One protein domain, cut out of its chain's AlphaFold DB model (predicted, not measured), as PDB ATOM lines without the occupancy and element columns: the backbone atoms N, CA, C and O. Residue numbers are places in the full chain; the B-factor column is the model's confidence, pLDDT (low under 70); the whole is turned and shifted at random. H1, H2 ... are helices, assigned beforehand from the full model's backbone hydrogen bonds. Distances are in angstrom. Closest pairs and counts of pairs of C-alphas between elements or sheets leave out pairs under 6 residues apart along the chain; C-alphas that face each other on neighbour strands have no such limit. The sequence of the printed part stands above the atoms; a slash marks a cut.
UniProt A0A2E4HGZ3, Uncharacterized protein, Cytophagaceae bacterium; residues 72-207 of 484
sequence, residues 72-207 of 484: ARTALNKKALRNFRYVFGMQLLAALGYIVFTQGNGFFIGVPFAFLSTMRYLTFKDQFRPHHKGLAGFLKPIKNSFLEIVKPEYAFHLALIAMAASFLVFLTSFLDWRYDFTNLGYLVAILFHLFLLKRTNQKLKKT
ATOM      1  N   ALA A  72     -36.023 -55.774  20.478       94.62
ATOM      2  CA  ALA A  72     -35.427 -56.721  19.536       94.62
ATOM      3  C   ALA A  72     -35.812 -56.400  18.079       94.62
ATOM      4  O   ALA A  72     -34.942 -56.252  17.204       94.62
ATOM      5  N   ARG A  73     -37.107 -56.172  17.799       93.69
ATOM      6  CA  ARG A  73     -37.551 -55.709  16.468       93.69
ATOM      7  C   ARG A  73     -36.938 -54.353  16.121       93.69
ATOM      8  O   ARG A  73     -36.479 -54.143  14.995       93.69
ATOM      9  N   THR A  74     -36.949 -53.399  17.048       93.38
ATOM     10  CA  THR A  74     -36.472 -52.030  16.796       93.38
ATOM     11  C   THR A  74     -34.979 -51.998  16.454       93.38
ATOM     12  O   THR A  74     -34.571 -51.275  15.533       93.38
ATOM     13  N   ALA A  75     -34.172 -52.842  17.096       93.88
ATOM     14  CA  ALA A  75     -32.763 -53.037  16.776       93.88
ATOM     15  C   ALA A  75     -32.570 -53.555  15.337       93.88
ATOM     16  O   ALA A  75     -31.766 -53.003  14.568       93.88
ATOM     17  N   LEU A  76     -33.356 -54.554  14.917       92.81
ATOM     18  CA  LEU A  76     -33.322 -55.065  13.542       92.81
ATOM     19  C   LEU A  76     -33.815 -54.038  12.518       92.81
ATOM     20  O   LEU A  76     -33.187 -53.878  11.468       92.81
ATOM     21  N   ASN A  77     -34.854 -53.268  12.838       91.75
ATOM     22  CA  ASN A  77     -35.329 -52.155  12.015       91.75
ATOM     23  C   ASN A  77     -34.239 -51.106  11.791       91.75
ATOM     24  O   ASN A  77     -33.992 -50.693  10.655       91.75
ATOM     25  N   LYS A  78     -33.529 -50.704  12.852       93.00
ATOM     26  CA  LYS A  78     -32.407 -49.759  12.762       93.00
ATOM     27  C   LYS A  78     -31.304 -50.298  11.847       93.00
ATOM     28  O   LYS A  78     -30.761 -49.560  11.019       93.00
ATOM     29  N   LYS A  79     -30.997 -51.597  11.938       92.38
ATOM     30  CA  LYS A  79     -30.015 -52.273  11.074       92.38
ATOM     31  C   LYS A  79     -30.473 -52.331   9.613       92.38
ATOM     32  O   LYS A  79     -29.677 -52.012   8.727       92.38
ATOM     33  N   ALA A  80     -31.730 -52.687   9.359       90.81
ATOM     34  CA  ALA A  80     -32.315 -52.743   8.023       90.81
ATOM     35  C   ALA A  80     -32.350 -51.352   7.366       90.81
ATOM     36  O   ALA A  80     -31.890 -51.195   6.234       90.81
ATOM     37  N   LEU A  81     -32.757 -50.317   8.109       91.25
ATOM     38  CA  LEU A  81     -32.751 -48.928   7.647       91.25
ATOM     39  C   LEU A  81     -31.335 -48.432   7.324       91.25
ATOM     40  O   LEU A  81     -31.128 -47.762   6.313       91.25
ATOM     41  N   ARG A  82     -30.336 -48.782   8.142       93.06
ATOM     42  CA  ARG A  82     -28.925 -48.464   7.864       93.06
ATOM     43  C   ARG A  82     -28.442 -49.114   6.565       93.06
ATOM     44  O   ARG A  82     -27.768 -48.460   5.774       93.06
ATOM     45  N   ASN A  83     -28.801 -50.374   6.324       91.56
ATOM     46  CA  ASN A  83     -28.478 -51.066   5.073       91.56
ATOM     47  C   ASN A  83     -29.179 -50.420   3.872       91.56
ATOM     48  O   ASN A  83     -28.554 -50.223   2.834       91.56
ATOM     49  N   PHE A  84     -30.444 -50.034   4.030       91.19
ATOM     50  CA  PHE A  84     -31.207 -49.341   2.997       91.19
ATOM     51  C   PHE A  84     -30.596 -47.978   2.640       91.19
ATOM     52  O   PHE A  84     -30.388 -47.688   1.464       91.19
ATOM     53  N   ARG A  85     -30.205 -47.178   3.644       93.31
ATOM     54  CA  ARG A  85     -29.465 -45.915   3.454       93.31
ATOM     55  C   ARG A  85     -28.129 -46.126   2.751       93.31
ATOM     56  O   ARG A  85     -27.771 -45.344   1.879       93.31
ATOM     57  N   TYR A  86     -27.408 -47.185   3.113       94.38
ATOM     58  CA  TYR A  86     -26.148 -47.526   2.462       94.38
ATOM     59  C   TYR A  86     -26.346 -47.834   0.972       94.38
ATOM     60  O   TYR A  86     -25.639 -47.271   0.146       94.38
ATOM     61  N   VAL A  87     -27.332 -48.666   0.615       92.94
ATOM     62  CA  VAL A  87     -27.665 -48.957  -0.792       92.94
ATOM     63  C   VAL A  87     -28.019 -47.679  -1.544       92.94
ATOM     64  O   VAL A  87     -27.514 -47.455  -2.639       92.94
ATOM     65  N   PHE A  88     -28.867 -46.838  -0.948       94.44
ATOM     66  CA  PHE A  88     -29.254 -45.561  -1.534       94.44
ATOM     67  C   PHE A  88     -28.035 -44.670  -1.813       94.44
ATOM     68  O   PHE A  88     -27.878 -44.189  -2.933       94.44
ATOM     69  N   GLY A  89     -27.124 -44.527  -0.846       96.25
ATOM     70  CA  GLY A  89     -25.876 -43.786  -1.037       96.25
ATOM     71  C   GLY A  89     -25.023 -44.344  -2.180       96.25
ATOM     72  O   GLY A  89     -24.534 -43.584  -3.008       96.25
ATOM     73  N   MET A  90     -24.909 -45.671  -2.297       96.12
ATOM     74  CA  MET A  90     -24.180 -46.312  -3.401       96.12
ATOM     75  C   MET A  90     -24.831 -46.054  -4.767       96.12
ATOM     76  O   MET A  90     -24.131 -45.940  -5.768       96.12
ATOM     77  N   GLN A  91     -26.157 -45.927  -4.828       95.00
ATOM     78  CA  GLN A  91     -26.869 -45.602  -6.067       95.00
ATOM     79  C   GLN A  91     -26.697 -44.134  -6.464       95.00
ATOM     80  O   GLN A  91     -26.527 -43.851  -7.645       95.00
ATOM     81  N   LEU A  92     -26.672 -43.211  -5.497       97.44
ATOM     82  CA  LEU A  92     -26.319 -41.816  -5.769       97.44
ATOM     83  C   LEU A  92     -24.870 -41.680  -6.247       97.44
ATOM     84  O   LEU A  92     -24.607 -40.930  -7.181       97.44
ATOM     85  N   LEU A  93     -23.942 -42.444  -5.665       98.06
ATOM     86  CA  LEU A  93     -22.561 -42.487  -6.147       98.06
ATOM     87  C   LEU A  93     -22.477 -43.030  -7.577       98.06
ATOM     88  O   LEU A  93     -21.754 -42.464  -8.389       98.06
ATOM     89  N   ALA A  94     -23.234 -44.079  -7.915       97.38
ATOM     90  CA  ALA A  94     -23.297 -44.583  -9.287       97.38
ATOM     91  C   ALA A  94     -23.846 -43.524 -10.258       97.38
ATOM     92  O   ALA A  94     -23.264 -43.316 -11.319       97.38
ATOM     93  N   ALA A  95     -24.915 -42.816  -9.874       96.56
ATOM     94  CA  ALA A  95     -25.459 -41.701 -10.648       96.56
ATOM     95  C   ALA A  95     -24.412 -40.606 -10.901       96.56
ATOM     96  O   ALA A  95     -24.247 -40.159 -12.033       96.56
ATOM     97  N   LEU A  96     -23.672 -40.218  -9.859       97.81
ATOM     98  CA  LEU A  96     -22.582 -39.253  -9.963       97.81
ATOM     99  C   LEU A  96     -21.464 -39.761 -10.882       97.81
ATOM    100  O   LEU A  96     -20.950 -38.993 -11.685       97.81
ATOM    101  N   GLY A  97     -21.133 -41.054 -10.818       97.38
ATOM    102  CA  GLY A  97     -20.173 -41.690 -11.721       97.38
ATOM    103  C   GLY A  97     -20.558 -41.532 -13.193       97.38
ATOM    104  O   GLY A  97     -19.704 -41.184 -14.003       97.38
ATOM    105  N   TYR A  98     -21.842 -41.696 -13.536       95.31
ATOM    106  CA  TYR A  98     -22.316 -41.438 -14.901       95.31
ATOM    107  C   TYR A  98     -22.119 -39.993 -15.336       95.31
ATOM    108  O   TYR A  98     -21.821 -39.779 -16.500       95.31
ATOM    109  N   ILE A  99     -22.264 -39.015 -14.444       95.50
ATOM    110  CA  ILE A  99     -22.089 -37.596 -14.782       95.50
ATOM    111  C   ILE A  99     -20.598 -37.261 -14.908       95.50
ATOM    112  O   ILE A  99     -20.182 -36.641 -15.879       95.50
ATOM    113  N   VAL A 100     -19.783 -37.698 -13.947       96.88
ATOM    114  CA  VAL A 100     -18.364 -37.331 -13.858       96.88
ATOM    115  C   VAL A 100     -17.531 -38.019 -14.936       96.88
ATOM    116  O   VAL A 100     -16.792 -37.346 -15.647       96.88
ATOM    117  N   PHE A 101     -17.646 -39.343 -15.096       96.38
ATOM    118  CA  PHE A 101     -16.783 -40.072 -16.036       96.38
ATOM    119  C   PHE A 101     -17.084 -39.752 -17.499       96.38
ATOM    120  O   PHE A 101     -16.203 -39.893 -18.336       96.38
ATOM    121  N   THR A 102     -18.294 -39.286 -17.798       93.81
ATOM    122  CA  THR A 102     -18.707 -38.853 -19.142       93.81
ATOM    123  C   THR A 102     -18.527 -37.348 -19.363       93.81
ATOM    124  O   THR A 102     -19.021 -36.821 -20.355       93.81
ATOM    125  N   GLN A 103     -17.876 -36.642 -18.426       94.25
ATOM    126  CA  GLN A 103     -17.653 -35.192 -18.484       94.25
ATOM    127  C   GLN A 103     -18.952 -34.380 -18.675       94.25
ATOM    128  O   GLN A 103     -18.965 -33.337 -19.317       94.25
ATOM    129  N   GLY A 104     -20.060 -34.864 -18.108       91.88
ATOM    130  CA  GLY A 104     -21.378 -34.236 -18.192       91.88
ATOM    131  C   GLY A 104     -22.298 -34.820 -19.265       91.88
ATOM    132  O   GLY A 104     -23.513 -34.721 -19.110       91.88
ATOM    133  N   ASN A 105     -21.780 -35.516 -20.283       89.94
ATOM    134  CA  ASN A 105     -22.614 -36.064 -21.363       89.94
ATOM    135  C   ASN A 105     -23.637 -37.089 -20.847       89.94
ATOM    136  O   ASN A 105     -24.772 -37.139 -21.300       89.94
ATOM    137  N   GLY A 106     -23.291 -37.863 -19.822       89.00
ATOM    138  CA  GLY A 106     -24.157 -38.837 -19.158       89.00
ATOM    139  C   GLY A 106     -25.202 -38.235 -18.216       89.00
ATOM    140  O   GLY A 106     -25.843 -38.985 -17.478       89.00
ATOM    141  N   PHE A 107     -25.398 -36.910 -18.209       91.81
ATOM    142  CA  PHE A 107     -26.392 -36.228 -17.373       91.81
ATOM    143  C   PHE A 107     -27.806 -36.805 -17.541       91.81
ATOM    144  O   PHE A 107     -28.491 -37.049 -16.545       91.81
ATOM    145  N   PHE A 108     -28.209 -37.118 -18.777       85.25
ATOM    146  CA  PHE A 108     -29.519 -37.702 -19.091       85.25
ATOM    147  C   PHE A 108     -29.718 -39.124 -18.535       85.25
ATOM    148  O   PHE A 108     -30.848 -39.591 -18.446       85.25
ATOM    149  N   ILE A 109     -28.646 -39.810 -18.123       86.75
ATOM    150  CA  ILE A 109     -28.711 -41.114 -17.442       86.75
ATOM    151  C   ILE A 109     -28.594 -40.916 -15.930       86.75
ATOM    152  O   ILE A 109     -29.407 -41.428 -15.156       86.75
ATOM    153  N   GLY A 110     -27.586 -40.149 -15.506       89.31
ATOM    154  CA  GLY A 110     -27.258 -39.933 -14.101       89.31
ATOM    155  C   GLY A 110     -28.389 -39.262 -13.324       89.31
ATOM    156  O   GLY A 110     -28.777 -39.761 -12.265       89.31
ATOM    157  N   VAL A 111     -28.971 -38.176 -13.844       90.25
ATOM    158  CA  VAL A 111     -30.008 -37.419 -13.123       90.25
ATOM    159  C   VAL A 111     -31.309 -38.206 -12.961       90.25
ATOM    160  O   VAL A 111     -31.765 -38.320 -11.819       90.25
ATOM    161  N   PRO A 112     -31.894 -38.830 -14.004       86.38
ATOM    162  CA  PRO A 112     -33.079 -39.667 -13.815       86.38
ATOM    163  C   PRO A 112     -32.826 -40.843 -12.867       86.38
ATOM    164  O   PRO A 112     -33.668 -41.150 -12.020       86.38
ATOM    165  N   PHE A 113     -31.644 -41.466 -12.935       88.25
ATOM    166  CA  PHE A 113     -31.283 -42.552 -12.024       88.25
ATOM    167  C   PHE A 113     -31.167 -42.081 -10.560       88.25
ATOM    168  O   PHE A 113     -31.671 -42.757  -9.652       88.25
ATOM    169  N   ALA A 114     -30.570 -40.908 -10.315       93.69
ATOM    170  CA  ALA A 114     -30.508 -40.278  -8.993       93.69
ATOM    171  C   ALA A 114     -31.899 -39.890  -8.475       93.69
ATOM    172  O   ALA A 114     -32.228 -40.164  -7.316       93.69
ATOM    173  N   PHE A 115     -32.732 -39.298  -9.334       89.50
ATOM    174  CA  PHE A 115     -34.097 -38.900  -9.011       89.50
ATOM    175  C   PHE A 115     -34.940 -40.110  -8.594       89.50
ATOM    176  O   PHE A 115     -35.481 -40.131  -7.488       89.50
ATOM    177  N   LEU A 116     -34.977 -41.170  -9.411       87.25
ATOM    178  CA  LEU A 116     -35.722 -42.395  -9.098       87.25
ATOM    179  C   LEU A 116     -35.200 -43.073  -7.825       87.25
ATOM    180  O   LEU A 116     -35.981 -43.563  -7.006       87.25
ATOM    181  N   SER A 117     -33.881 -43.064  -7.614       90.25
ATOM    182  CA  SER A 117     -33.277 -43.594  -6.389       90.25
ATOM    183  C   SER A 117     -33.660 -42.783  -5.147       90.25
ATOM    184  O   SER A 117     -33.937 -43.368  -4.098       90.25
ATOM    185  N   THR A 118     -33.747 -41.459  -5.272       92.00
ATOM    186  CA  THR A 118     -34.185 -40.549  -4.201       92.00
ATOM    187  C   THR A 118     -35.661 -40.734  -3.890       92.00
ATOM    188  O   THR A 118     -36.025 -40.933  -2.729       92.00
ATOM    189  N   MET A 119     -36.509 -40.784  -4.918       86.38
ATOM    190  CA  MET A 119     -37.935 -41.062  -4.763       86.38
ATOM    191  C   MET A 119     -38.167 -42.408  -4.068       86.38
ATOM    192  O   MET A 119     -39.020 -42.505  -3.181       86.38
ATOM    193  N   ARG A 120     -37.363 -43.431  -4.391       87.69
ATOM    194  CA  ARG A 120     -37.411 -44.736  -3.714       87.69
ATOM    195  C   ARG A 120     -37.066 -44.608  -2.246       87.69
ATOM    196  O   ARG A 120     -37.788 -45.139  -1.406       87.69
ATOM    197  N   TYR A 121     -35.982 -43.911  -1.929       89.94
ATOM    198  CA  TYR A 121     -35.586 -43.714  -0.544       89.94
ATOM    199  C   TYR A 121     -36.680 -43.001   0.264       89.94
ATOM    200  O   TYR A 121     -37.091 -43.504   1.308       89.94
ATOM    201  N   LEU A 122     -37.207 -41.884  -0.243       88.25
ATOM    202  CA  LEU A 122     -38.230 -41.092   0.447       88.25
ATOM    203  C   LEU A 122     -39.532 -41.868   0.660       88.25
ATOM    204  O   LEU A 122     -40.150 -41.752   1.716       88.25
ATOM    205  N   THR A 123     -39.916 -42.683  -0.321       82.25
ATOM    206  CA  THR A 123     -41.164 -43.447  -0.296       82.25
ATOM    207  C   THR A 123     -41.089 -44.679   0.604       82.25
ATOM    208  O   THR A 123     -42.062 -45.005   1.285       82.25
ATOM    209  N   PHE A 124     -39.953 -45.384   0.597       81.00
ATOM    210  CA  PHE A 124     -39.824 -46.710   1.205       81.00
ATOM    211  C   PHE A 124     -38.962 -46.734   2.470       81.00
ATOM    212  O   PHE A 124     -38.835 -47.789   3.084       81.00
ATOM    213  N   LYS A 125     -38.407 -45.602   2.929       81.75
ATOM    214  CA  LYS A 125     -37.674 -45.542   4.213       81.75
ATOM    215  C   LYS A 125     -38.502 -46.033   5.406       81.75
ATOM    216  O   LYS A 125     -37.934 -46.551   6.361       81.75
ATOM    217  N   ASP A 126     -39.825 -45.902   5.330       75.06
ATOM    218  CA  ASP A 126     -40.740 -46.262   6.412       75.06
ATOM    219  C   ASP A 126     -41.289 -47.694   6.284       75.06
ATOM    220  O   ASP A 126     -42.043 -48.120   7.152       75.06
ATOM    221  N   GLN A 127     -40.909 -48.461   5.249       78.50
ATOM    222  CA  GLN A 127     -41.427 -49.823   4.998       78.50
ATOM    223  C   GLN A 127     -41.096 -50.832   6.111       78.50
ATOM    224  O   GLN A 127     -41.709 -51.888   6.212       78.50
ATOM    225  N   PHE A 128     -40.135 -50.487   6.970       77.06
ATOM    226  CA  PHE A 128     -39.747 -51.260   8.149       77.06
ATOM    227  C   PHE A 128     -40.732 -51.099   9.320       77.06
ATOM    228  O   PHE A 128     -40.576 -51.734  10.359       77.06
ATOM    229  N   ARG A 129     -41.740 -50.227   9.182       67.19
ATOM    230  CA  ARG A 129     -42.807 -50.050  10.167       67.19
ATOM    231  C   ARG A 129     -44.092 -50.671   9.628       67.19
ATOM    232  O   ARG A 129     -44.561 -50.253   8.572       67.19
ATOM    233  N   PRO A 130     -44.746 -51.573  10.375       58.53
ATOM    234  CA  PRO A 130     -46.016 -52.131   9.926       58.53
ATOM    235  C   PRO A 130     -47.178 -51.123   9.992       58.53
ATOM    236  O   PRO A 130     -48.259 -51.381   9.467       58.53
ATOM    237  N   HIS A 131     -46.978 -49.963  10.636       60.34
ATOM    238  CA  HIS A 131     -47.967 -48.891  10.722       60.34
ATOM    239  C   HIS A 131     -47.511 -47.651   9.949       60.34
ATOM    240  O   HIS A 131     -46.789 -46.796  10.460       60.34
ATOM    241  N   HIS A 132     -47.977 -47.531   8.709       55.97
ATOM    242  CA  HIS A 132     -47.852 -46.296   7.947       55.97
ATOM    243  C   HIS A 132     -49.039 -45.369   8.246       55.97
ATOM    244  O   HIS A 132     -50.042 -45.401   7.539       55.97
ATOM    245  N   LYS A 133     -48.904 -44.466   9.227       50.19
ATOM    246  CA  LYS A 133     -49.657 -43.193   9.228       50.19
ATOM    247  C   LYS A 133     -48.931 -42.174   8.344       50.19
ATOM    248  O   LYS A 133     -48.541 -41.103   8.789       50.19
ATOM    249  N   GLY A 134     -48.630 -42.559   7.106       51.22
ATOM    250  CA  GLY A 134     -47.966 -41.657   6.171       51.22
ATOM    251  C   GLY A 134     -48.926 -40.558   5.720       51.22
ATOM    252  O   GLY A 134     -50.095 -40.839   5.466       51.22
ATOM    253  N   LEU A 135     -48.400 -39.348   5.527       48.94
ATOM    254  CA  LEU A 135     -49.066 -38.113   5.064       48.94
ATOM    255  C   LEU A 135     -49.784 -38.226   3.692       48.94
ATOM    256  O   LEU A 135     -50.267 -37.248   3.142       48.94
ATOM    257  N   ALA A 136     -49.845 -39.426   3.109       51.19
ATOM    258  CA  ALA A 136     -50.199 -39.692   1.719       51.19
ATOM    259  C   ALA A 136     -51.500 -40.500   1.551       51.19
ATOM    260  O   ALA A 136     -51.698 -41.129   0.511       51.19
ATOM    261  N   GLY A 137     -52.378 -40.510   2.561       57.31
ATOM    262  CA  GLY A 137     -53.720 -41.094   2.436       57.31
ATOM    263  C   GLY A 137     -54.547 -40.425   1.330       57.31
ATOM    264  O   GLY A 137     -55.253 -41.110   0.599       57.31
ATOM    265  N   PHE A 138     -54.365 -39.113   1.147       56.25
ATOM    266  CA  PHE A 138     -55.069 -38.306   0.146       56.25
ATOM    267  C   PHE A 138     -54.568 -38.524  -1.296       56.25
ATOM    268  O   PHE A 138     -55.356 -38.526  -2.232       56.25
ATOM    269  N   LEU A 139     -53.274 -38.807  -1.495       59.38
ATOM    270  CA  LEU A 139     -52.684 -39.019  -2.830       59.38
ATOM    271  C   LEU A 139     -52.737 -40.478  -3.313       59.38
ATOM    272  O   LEU A 139     -52.156 -40.798  -4.347       59.38
ATOM    273  N   LYS A 140     -53.409 -41.380  -2.586       62.59
ATOM    274  CA  LYS A 140     -53.373 -42.840  -2.794       62.59
ATOM    275  C   LYS A 140     -53.543 -43.309  -4.261       62.59
ATOM    276  O   LYS A 140     -52.795 -44.208  -4.639       62.59
ATOM    277  N   PRO A 141     -54.427 -42.736  -5.107       61.72
ATOM    278  CA  PRO A 141     -54.583 -43.186  -6.497       61.72
ATOM    279  C   PRO A 141     -53.377 -42.830  -7.381       61.72
ATOM    280  O   PRO A 141     -52.799 -43.707  -8.015       61.72
ATOM    281  N   ILE A 142     -52.939 -41.565  -7.356       57.94
ATOM    282  CA  ILE A 142     -51.777 -41.064  -8.119       57.94
ATOM    283  C   ILE A 142     -50.488 -41.724  -7.610       57.94
ATOM    284  O   ILE A 142     -49.626 -42.152  -8.378       57.94
ATOM    285  N   LYS A 143     -50.412 -41.887  -6.287       62.34
ATOM    286  CA  LYS A 143     -49.353 -42.582  -5.567       62.34
ATOM    287  C   LYS A 143     -49.193 -44.025  -6.049       62.34
ATOM    288  O   LYS A 143     -48.069 -44.462  -6.264       62.34
ATOM    289  N   ASN A 144     -50.286 -44.765  -6.225       64.88
ATOM    290  CA  ASN A 144     -50.209 -46.180  -6.571       64.88
ATOM    291  C   ASN A 144     -49.754 -46.430  -8.009       64.88
ATOM    292  O   ASN A 144     -49.141 -47.458  -8.235       64.88
ATOM    293  N   SER A 145     -49.990 -45.531  -8.965       67.25
ATOM    294  CA  SER A 145     -49.500 -45.735 -10.338       67.25
ATOM    295  C   SER A 145     -48.056 -45.257 -10.516       67.25
ATOM    296  O   SER A 145     -47.234 -45.972 -11.083       67.25
ATOM    297  N   PHE A 146     -47.709 -44.077  -9.988       65.12
ATOM    298  CA  PHE A 146     -46.368 -43.505 -10.161       65.12
ATOM    299  C   PHE A 146     -45.307 -44.184  -9.279       65.12
ATOM    300  O   PHE A 146     -44.182 -44.420  -9.718       65.12
ATOM    301  N   LEU A 147     -45.647 -44.555  -8.037       71.75
ATOM    302  CA  LEU A 147     -44.672 -45.180  -7.136       71.75
ATOM    303  C   LEU A 147     -44.375 -46.643  -7.448       71.75
ATOM    304  O   LEU A 147     -43.425 -47.186  -6.887       71.75
ATOM    305  N   GLU A 148     -45.153 -47.288  -8.319       73.88
ATOM    306  CA  GLU A 148     -44.856 -48.652  -8.758       73.88
ATOM    307  C   GLU A 148     -43.474 -48.718  -9.405       73.88
ATOM    308  O   GLU A 148     -42.668 -49.549  -9.004       73.88
ATOM    309  N   ILE A 149     -43.138 -47.763 -10.280       69.62
ATOM    310  CA  ILE A 149     -41.819 -47.658 -10.936       69.62
ATOM    311  C   ILE A 149     -40.690 -47.494  -9.906       69.62
ATOM    312  O   ILE A 149     -39.559 -47.943 -10.093       69.62
ATOM    313  N   VAL A 150     -41.013 -46.866  -8.780       78.19
ATOM    314  CA  VAL A 150     -40.080 -46.483  -7.723       78.19
ATOM    315  C   VAL A 150     -39.929 -47.586  -6.659       78.19
ATOM    316  O   VAL A 150     -39.107 -47.471  -5.742       78.19
ATOM    317  N   LYS A 151     -40.672 -48.698  -6.769       82.12
ATOM    318  CA  LYS A 151     -40.563 -49.804  -5.814       82.12
ATOM    319  C   LYS A 151     -39.137 -50.362  -5.744       82.12
ATOM    320  O   LYS A 151     -38.457 -50.486  -6.766       82.12
ATOM    321  N   PRO A 152     -38.683 -50.798  -4.553       82.50
ATOM    322  CA  PRO A 152     -37.367 -51.406  -4.392       82.50
ATOM    323  C   PRO A 152     -37.110 -52.596  -5.323       82.50
ATOM    324  O   PRO A 152     -35.977 -52.780  -5.756       82.50
ATOM    325  N   GLU A 153     -38.143 -53.369  -5.679       81.50
ATOM    326  CA  GLU A 153     -38.046 -54.515  -6.601       81.50
ATOM    327  C   GLU A 153     -37.512 -54.159  -8.000       81.50
ATOM    328  O   GLU A 153     -36.832 -54.977  -8.626       81.50
ATOM    329  N   TYR A 154     -37.703 -52.916  -8.451       82.19
ATOM    330  CA  TYR A 154     -37.204 -52.444  -9.744       82.19
ATOM    331  C   TYR A 154     -35.819 -51.796  -9.671       82.19
ATOM    332  O   TYR A 154     -35.253 -51.475 -10.708       82.19
ATOM    333  N   ALA A 155     -35.214 -51.655  -8.486       84.56
ATOM    334  CA  ALA A 155     -33.923 -50.978  -8.328       84.56
ATOM    335  C   ALA A 155     -32.815 -51.556  -9.220       84.56
ATOM    336  O   ALA A 155     -32.067 -50.814  -9.851       84.56
ATOM    337  N   PHE A 156     -32.740 -52.884  -9.292       85.81
ATOM    338  CA  PHE A 156     -31.783 -53.579 -10.147       85.81
ATOM    339  C   PHE A 156     -32.092 -53.407 -11.638       85.81
ATOM    340  O   PHE A 156     -31.178 -53.234 -12.435       85.81
ATOM    341  N   HIS A 157     -33.372 -53.408 -12.006       83.56
ATOM    342  CA  HIS A 157     -33.807 -53.215 -13.388       83.56
ATOM    343  C   HIS A 157     -33.458 -51.803 -13.871       83.56
ATOM    344  O   HIS A 157     -32.909 -51.652 -14.953       83.56
ATOM    345  N   LEU A 158     -33.670 -50.783 -13.034       83.19
ATOM    346  CA  LEU A 158     -33.255 -49.407 -13.317       83.19
ATOM    347  C   LEU A 158     -31.737 -49.289 -13.504       83.19
ATOM    348  O   LEU A 158     -31.286 -48.606 -14.417       83.19
ATOM    349  N   ALA A 159     -30.949 -49.979 -12.673       88.38
ATOM    350  CA  ALA A 159     -29.497 -50.020 -12.841       88.38
ATOM    351  C   ALA A 159     -29.098 -50.684 -14.169       88.38
ATOM    352  O   ALA A 159     -28.219 -50.180 -14.865       88.38
ATOM    353  N   LEU A 160     -29.765 -51.782 -14.545       86.81
ATOM    354  CA  LEU A 160     -29.531 -52.465 -15.816       86.81
ATOM    355  C   LEU A 160     -29.888 -51.583 -17.016       86.81
ATOM    356  O   LEU A 160     -29.108 -51.528 -17.958       86.81
ATOM    357  N   ILE A 161     -31.011 -50.861 -16.959       83.31
ATOM    358  CA  ILE A 161     -31.423 -49.908 -17.999       83.31
ATOM    359  C   ILE A 161     -30.378 -48.798 -18.148       83.31
ATOM    360  O   ILE A 161     -29.942 -48.528 -19.263       83.31
ATOM    361  N   ALA A 162     -29.913 -48.203 -17.043       85.25
ATOM    362  CA  ALA A 162     -28.879 -47.167 -17.079       85.25
ATOM    363  C   ALA A 162     -27.561 -47.675 -17.698       85.25
ATOM    364  O   ALA A 162     -26.950 -46.988 -18.520       85.25
ATOM    365  N   MET A 163     -27.138 -48.894 -17.343       90.88
ATOM    366  CA  MET A 163     -25.953 -49.532 -17.929       90.88
ATOM    367  C   MET A 163     -26.143 -49.851 -19.416       90.88
ATOM    368  O   MET A 163     -25.244 -49.575 -20.202       90.88
ATOM    369  N   ALA A 164     -27.299 -50.390 -19.809       83.56
ATOM    370  CA  ALA A 164     -27.599 -50.728 -21.198       83.56
ATOM    371  C   ALA A 164     -27.661 -49.480 -22.089       83.56
ATOM    372  O   ALA A 164     -27.053 -49.472 -23.154       83.56
ATOM    373  N   ALA A 165     -28.315 -48.408 -21.629       82.50
ATOM    374  CA  ALA A 165     -28.353 -47.130 -22.335       82.50
ATOM    375  C   ALA A 165     -26.942 -46.549 -22.520       82.50
ATOM    376  O   ALA A 165     -26.571 -46.152 -23.618       82.50
ATOM    377  N   SER A 166     -26.122 -46.581 -21.465       88.12
ATOM    378  CA  SER A 166     -24.722 -46.133 -21.534       88.12
ATOM    379  C   SER A 166     -23.891 -46.972 -22.505       88.12
ATOM    380  O   SER A 166     -23.057 -46.439 -23.231       88.12
ATOM    381  N   PHE A 167     -24.117 -48.287 -22.528       89.62
ATOM    382  CA  PHE A 167     -23.410 -49.195 -23.424       89.62
ATOM    383  C   PHE A 167     -23.800 -48.959 -24.884       89.62
ATOM    384  O   PHE A 167     -22.935 -48.991 -25.750       89.62
ATOM    385  N   LEU A 168     -25.079 -48.677 -25.149       84.19
ATOM    386  CA  LEU A 168     -25.557 -48.343 -26.486       84.19
ATOM    387  C   LEU A 168     -24.895 -47.061 -27.005       84.19
ATOM    388  O   LEU A 168     -24.374 -47.075 -28.111       84.19
ATOM    389  N   VAL A 169     -24.839 -46.003 -26.186       83.81
ATOM    390  CA  VAL A 169     -24.172 -44.732 -26.540       83.81
ATOM    391  C   VAL A 169     -22.682 -44.938 -26.817       83.81
ATOM    392  O   VAL A 169     -22.136 -44.402 -27.782       83.81
ATOM    393  N   PHE A 170     -22.015 -45.754 -25.998       88.62
ATOM    394  CA  PHE A 170     -20.631 -46.147 -26.248       88.62
ATOM    395  C   PHE A 170     -20.483 -46.895 -27.583       88.62
ATOM    396  O   PHE A 170     -19.581 -46.585 -28.357       88.62
ATOM    397  N   LEU A 171     -21.368 -47.853 -27.869       83.81
ATOM    398  CA  LEU A 171     -21.302 -48.685 -29.070       83.81
ATOM    399  C   LEU A 171     -21.572 -47.887 -30.349       83.81
ATOM    400  O   LEU A 171     -20.843 -48.061 -31.319       83.81
ATOM    401  N   THR A 172     -22.576 -47.005 -30.362       81.56
ATOM    402  CA  THR A 172     -22.862 -46.150 -31.528       81.56
ATOM    403  C   THR A 172     -21.681 -45.242 -31.835       81.56
ATOM    404  O   THR A 172     -21.282 -45.122 -32.988       81.56
ATOM    405  N   SER A 173     -21.058 -44.690 -30.794       83.88
ATOM    406  CA  SER A 173     -19.851 -43.873 -30.932       83.88
ATOM    407  C   SER A 173     -18.641 -44.684 -31.401       83.88
ATOM    408  O   SER A 173     -17.787 -44.150 -32.089       83.88
ATOM    409  N   PHE A 174     -18.556 -45.967 -31.031       82.88
ATOM    410  CA  PHE A 174     -17.496 -46.890 -31.461       82.88
ATOM    411  C   PHE A 174     -17.617 -47.349 -32.906       82.88
ATOM    412  O   PHE A 174     -16.605 -47.598 -33.554       82.88
ATOM    413  N   LEU A 175     -18.841 -47.456 -33.410       82.19
ATOM    414  CA  LEU A 175     -19.093 -47.830 -34.795       82.19
ATOM    415  C   LEU A 175     -18.958 -46.644 -35.758       82.19
ATOM    416  O   LEU A 175     -18.696 -46.863 -36.939       82.19
ATOM    417  N   ASP A 176     -19.097 -45.408 -35.272       82.44
ATOM    418  CA  ASP A 176     -18.741 -44.225 -36.049       82.44
ATOM    419  C   ASP A 176     -17.207 -44.130 -36.162       82.44
ATOM    420  O   ASP A 176     -16.487 -43.980 -35.175       82.44
ATOM    421  N   TRP A 177     -16.688 -44.241 -37.387       66.50
ATOM    422  CA  TRP A 177     -15.251 -44.283 -37.698       66.50
ATOM    423  C   TRP A 177     -14.490 -43.010 -37.264       66.50
ATOM    424  O   TRP A 177     -13.260 -42.986 -37.254       66.50
ATOM    425  N   ARG A 178     -15.197 -41.943 -36.865       67.25
ATOM    426  CA  ARG A 178     -14.637 -40.695 -36.312       67.25
ATOM    427  C   ARG A 178     -14.398 -40.786 -34.803       67.25
ATOM    428  O   ARG A 178     -14.819 -39.910 -34.050       67.25
ATOM    429  N   TYR A 179     -13.752 -41.861 -34.364       66.19
ATOM    430  CA  TYR A 179     -13.670 -42.202 -32.950       66.19
ATOM    431  C   TYR A 179     -12.962 -41.116 -32.124       66.19
ATOM    432  O   TYR A 179     -11.754 -40.911 -32.250       66.19
ATOM    433  N   ASP A 180     -13.715 -40.456 -31.247       71.56
ATOM    434  CA  ASP A 180     -13.193 -39.612 -30.177       71.56
ATOM    435  C   ASP A 180     -13.257 -40.389 -28.849       71.56
ATOM    436  O   ASP A 180     -14.273 -40.996 -28.490       71.56
ATOM    437  N   PHE A 181     -12.152 -40.378 -28.100       79.69
ATOM    438  CA  PHE A 181     -12.022 -41.051 -26.804       79.69
ATOM    439  C   PHE A 181     -12.977 -40.496 -25.735       79.69
ATOM    440  O   PHE A 181     -13.137 -41.115 -24.679       79.69
ATOM    441  N   THR A 182     -13.645 -39.372 -26.000       76.81
ATOM    442  CA  THR A 182     -14.657 -38.758 -25.127       76.81
ATOM    443  C   THR A 182     -15.753 -39.731 -24.672       76.81
ATOM    444  O   THR A 182     -16.212 -39.645 -23.531       76.81
ATOM    445  N   ASN A 183     -16.113 -40.737 -25.479       86.69
ATOM    446  CA  ASN A 183     -17.163 -41.704 -25.126       86.69
ATOM    447  C   ASN A 183     -16.694 -42.910 -24.292       86.69
ATOM    448  O   ASN A 183     -17.528 -43.657 -23.768       86.69
ATOM    449  N   LEU A 184     -15.383 -43.071 -24.061       93.12
ATOM    450  CA  LEU A 184     -14.848 -44.100 -23.156       93.12
ATOM    451  C   LEU A 184     -15.363 -43.920 -21.715       93.12
ATOM    452  O   LEU A 184     -15.495 -44.888 -20.961       93.12
ATOM    453  N   GLY A 185     -15.739 -42.689 -21.356       95.00
ATOM    454  CA  GLY A 185     -16.361 -42.343 -20.084       95.00
ATOM    455  C   GLY A 185     -17.593 -43.180 -19.726       95.00
ATOM    456  O   GLY A 185     -17.773 -43.543 -18.561       95.00
ATOM    457  N   TYR A 186     -18.413 -43.564 -20.714       93.81
ATOM    458  CA  TYR A 186     -19.590 -44.411 -20.483       93.81
ATOM    459  C   TYR A 186     -19.205 -45.831 -20.061       93.81
ATOM    460  O   TYR A 186     -19.824 -46.395 -19.154       93.81
ATOM    461  N   LEU A 187     -18.152 -46.399 -20.658       95.69
ATOM    462  CA  LEU A 187     -17.645 -47.715 -20.272       95.69
ATOM    463  C   LEU A 187     -17.076 -47.685 -18.846       95.69
ATOM    464  O   LEU A 187     -17.391 -48.560 -18.036       95.69
ATOM    465  N   VAL A 188     -16.311 -46.640 -18.505       97.12
ATOM    466  CA  VAL A 188     -15.791 -46.433 -17.143       97.12
ATOM    467  C   VAL A 188     -16.936 -46.304 -16.134       97.12
ATOM    468  O   VAL A 188     -16.900 -46.944 -15.080       97.12
ATOM    469  N   ALA A 189     -17.995 -45.560 -16.467       96.94
ATOM    470  CA  ALA A 189     -19.176 -45.433 -15.616       96.94
ATOM    471  C   ALA A 189     -19.897 -46.775 -15.387       96.94
ATOM    472  O   ALA A 189     -20.282 -47.074 -14.254       96.94
ATOM    473  N   ILE A 190     -20.031 -47.620 -16.419       97.19
ATOM    474  CA  ILE A 190     -20.604 -48.973 -16.285       97.19
ATOM    475  C   ILE A 190     -19.753 -49.832 -15.344       97.19
ATOM    476  O   ILE A 190     -20.288 -50.445 -14.416       97.19
ATOM    477  N   LEU A 191     -18.432 -49.867 -15.545       97.88
ATOM    478  CA  LEU A 191     -17.519 -50.646 -14.704       97.88
ATOM    479  C   LEU A 191     -17.559 -50.179 -13.245       97.88
ATOM    480  O   LEU A 191     -17.624 -51.001 -12.326       97.88
ATOM    481  N   PHE A 192     -17.600 -48.864 -13.028       98.25
ATOM    482  CA  PHE A 192     -17.770 -48.277 -11.705       98.25
ATOM    483  C   PHE A 192     -19.104 -48.688 -11.065       98.25
ATOM    484  O   PHE A 192     -19.130 -49.123  -9.912       98.25
ATOM    485  N   HIS A 193     -20.211 -48.646 -11.809       97.56
ATOM    486  CA  HIS A 193     -21.516 -49.080 -11.307       97.56
ATOM    487  C   HIS A 193     -21.516 -50.574 -10.932       97.56
ATOM    488  O   HIS A 193     -21.964 -50.937  -9.840       97.56
ATOM    489  N   LEU A 194     -20.942 -51.446 -11.769       96.88
ATOM    490  CA  LEU A 194     -20.783 -52.876 -11.470       96.88
ATOM    491  C   LEU A 194     -19.945 -53.109 -10.206       96.88
ATOM    492  O   LEU A 194     -20.305 -53.944  -9.367       96.88
ATOM    493  N   PHE A 195     -18.865 -52.347 -10.028       97.69
ATOM    494  CA  PHE A 195     -18.058 -52.373  -8.810       97.69
ATOM    495  C   PHE A 195     -18.886 -52.003  -7.570       97.69
ATOM    496  O   PHE A 195     -18.863 -52.733  -6.570       97.69
ATOM    497  N   LEU A 196     -19.676 -50.926  -7.635       96.62
ATOM    498  CA  LEU A 196     -20.551 -50.499  -6.538       96.62
ATOM    499  C   LEU A 196     -21.628 -51.549  -6.214       96.62
ATOM    500  O   LEU A 196     -21.877 -51.825  -5.034       96.62
ATOM    501  N   LEU A 197     -22.224 -52.188  -7.228       93.44
ATOM    502  CA  LEU A 197     -23.185 -53.285  -7.050       93.44
ATOM    503  C   LEU A 197     -22.533 -54.500  -6.380       93.44
ATOM    504  O   LEU A 197     -23.074 -55.034  -5.408       93.44
ATOM    505  N   LYS A 198     -21.344 -54.914  -6.838       93.38
ATOM    506  CA  LYS A 198     -20.581 -56.022  -6.241       93.38
ATOM    507  C   LYS A 198     -20.246 -55.737  -4.777       93.38
ATOM    508  O   LYS A 198     -20.518 -56.578  -3.918       93.38
ATOM    509  N   ARG A 199     -19.729 -54.540  -4.476       94.62
ATOM    510  CA  ARG A 199     -19.404 -54.098  -3.110       94.62
ATOM    511  C   ARG A 199     -20.639 -54.088  -2.210       94.62
ATOM    512  O   ARG A 199     -20.580 -54.527  -1.061       94.62
ATOM    513  N   THR A 200     -21.767 -53.615  -2.732       92.56
ATOM    514  CA  THR A 200     -23.040 -53.583  -2.003       92.56
ATOM    515  C   THR A 200     -23.533 -54.987  -1.685       92.56
ATOM    516  O   THR A 200     -23.785 -55.295  -0.521       92.56
ATOM    517  N   ASN A 201     -23.559 -55.871  -2.681       90.06
ATOM    518  CA  ASN A 201     -23.949 -57.267  -2.500       90.06
ATOM    519  C   ASN A 201     -23.052 -57.983  -1.485       90.06
ATOM    520  O   ASN A 201     -23.559 -58.659  -0.595       90.06
ATOM    521  N   GLN A 202     -21.730 -57.808  -1.556       91.06
ATOM    522  CA  GLN A 202     -20.799 -58.418  -0.601       91.06
ATOM    523  C   GLN A 202     -21.045 -57.954   0.838       91.06
ATOM    524  O   GLN A 202     -21.074 -58.780   1.749       91.06
ATOM    525  N   LYS A 203     -21.264 -56.650   1.054       92.50
ATOM    526  CA  LYS A 203     -21.565 -56.119   2.391       92.50
ATOM    527  C   LYS A 203     -22.883 -56.674   2.927       92.50
ATOM    528  O   LYS A 203     -22.957 -57.081   4.083       92.50
ATOM    529  N   LEU A 204     -23.912 -56.713   2.086       90.38
ATOM    530  CA  LEU A 204     -25.238 -57.160   2.491       90.38
ATOM    531  C   LEU A 204     -25.325 -58.677   2.690       90.38
ATOM    532  O   LEU A 204     -26.117 -59.121   3.512       90.38
ATOM    533  N   LYS A 205     -24.495 -59.483   2.019       87.75
ATOM    534  CA  LYS A 205     -24.408 -60.932   2.282       87.75
ATOM    535  C   LYS A 205     -23.965 -61.261   3.711       87.75
ATOM    536  O   LYS A 205     -24.356 -62.298   4.226       87.75
ATOM    537  N   LYS A 206     -23.184 -60.385   4.356       87.81
ATOM    538  CA  LYS A 206     -22.673 -60.586   5.726       87.81
ATOM    539  C   LYS A 206     -23.689 -60.260   6.822       87.81
ATOM    540  O   LYS A 206     -23.401 -60.409   8.004       87.81
ATOM    541  N   THR A 207     -24.863 -59.747   6.469       89.31
ATOM    542  CA  THR A 207     -25.885 -59.443   7.470       89.31
ATOM    543  C   THR A 207     -26.507 -60.730   7.986       89.31
ATOM    544  O   THR A 207     -26.859 -61.591   7.183       89.31
TER     545      THR A 207
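AT A GLANCE: This is residues 72 to 207 of the 484 residues of an uncharacterized protein of Cytophagaceae bacterium (UniProt A0A2E4HGZ3). Four helices, H1, H2, H4 and H5, form an up-and-down bundle; residues 137 to 142, in a long link and short H3, stick out. The printed part has 136 residues, five named helices and no named strand. It is all helix and loose, radius of gyration of the C-alphas 17.6 A, spanning 59 by 38 by 19 A.

HOW THE PARTS SIT: H1, residues 72 to 101, and H2, residues 107 to 124, are a hairpin, closest C-alphas Ala 95 and Gly 110, 4.3 A apart. H3, residues 140 to 149, is close to H2 but not clearly touching. H4, residues 152 to 175, touches H2 and is a hairpin with H5, residues 181 to 205, at a shallow tilt of 24 degrees. H5 touches H1. Every O i to N i+4 pair is within hydrogen-bond range in H1, but not in the other helices.

IN THESE COORDINATES: H1, 43.5 A long, begins at C-alpha 72 (-35.427, -56.721, 19.536); H5 ends at C-alpha 205 (-24.408, -60.932, 2.282).

THE WHOLE: The printed part has no cut; pLDDT is under 70 in residues 129 to 146, 149 and 177 to 179.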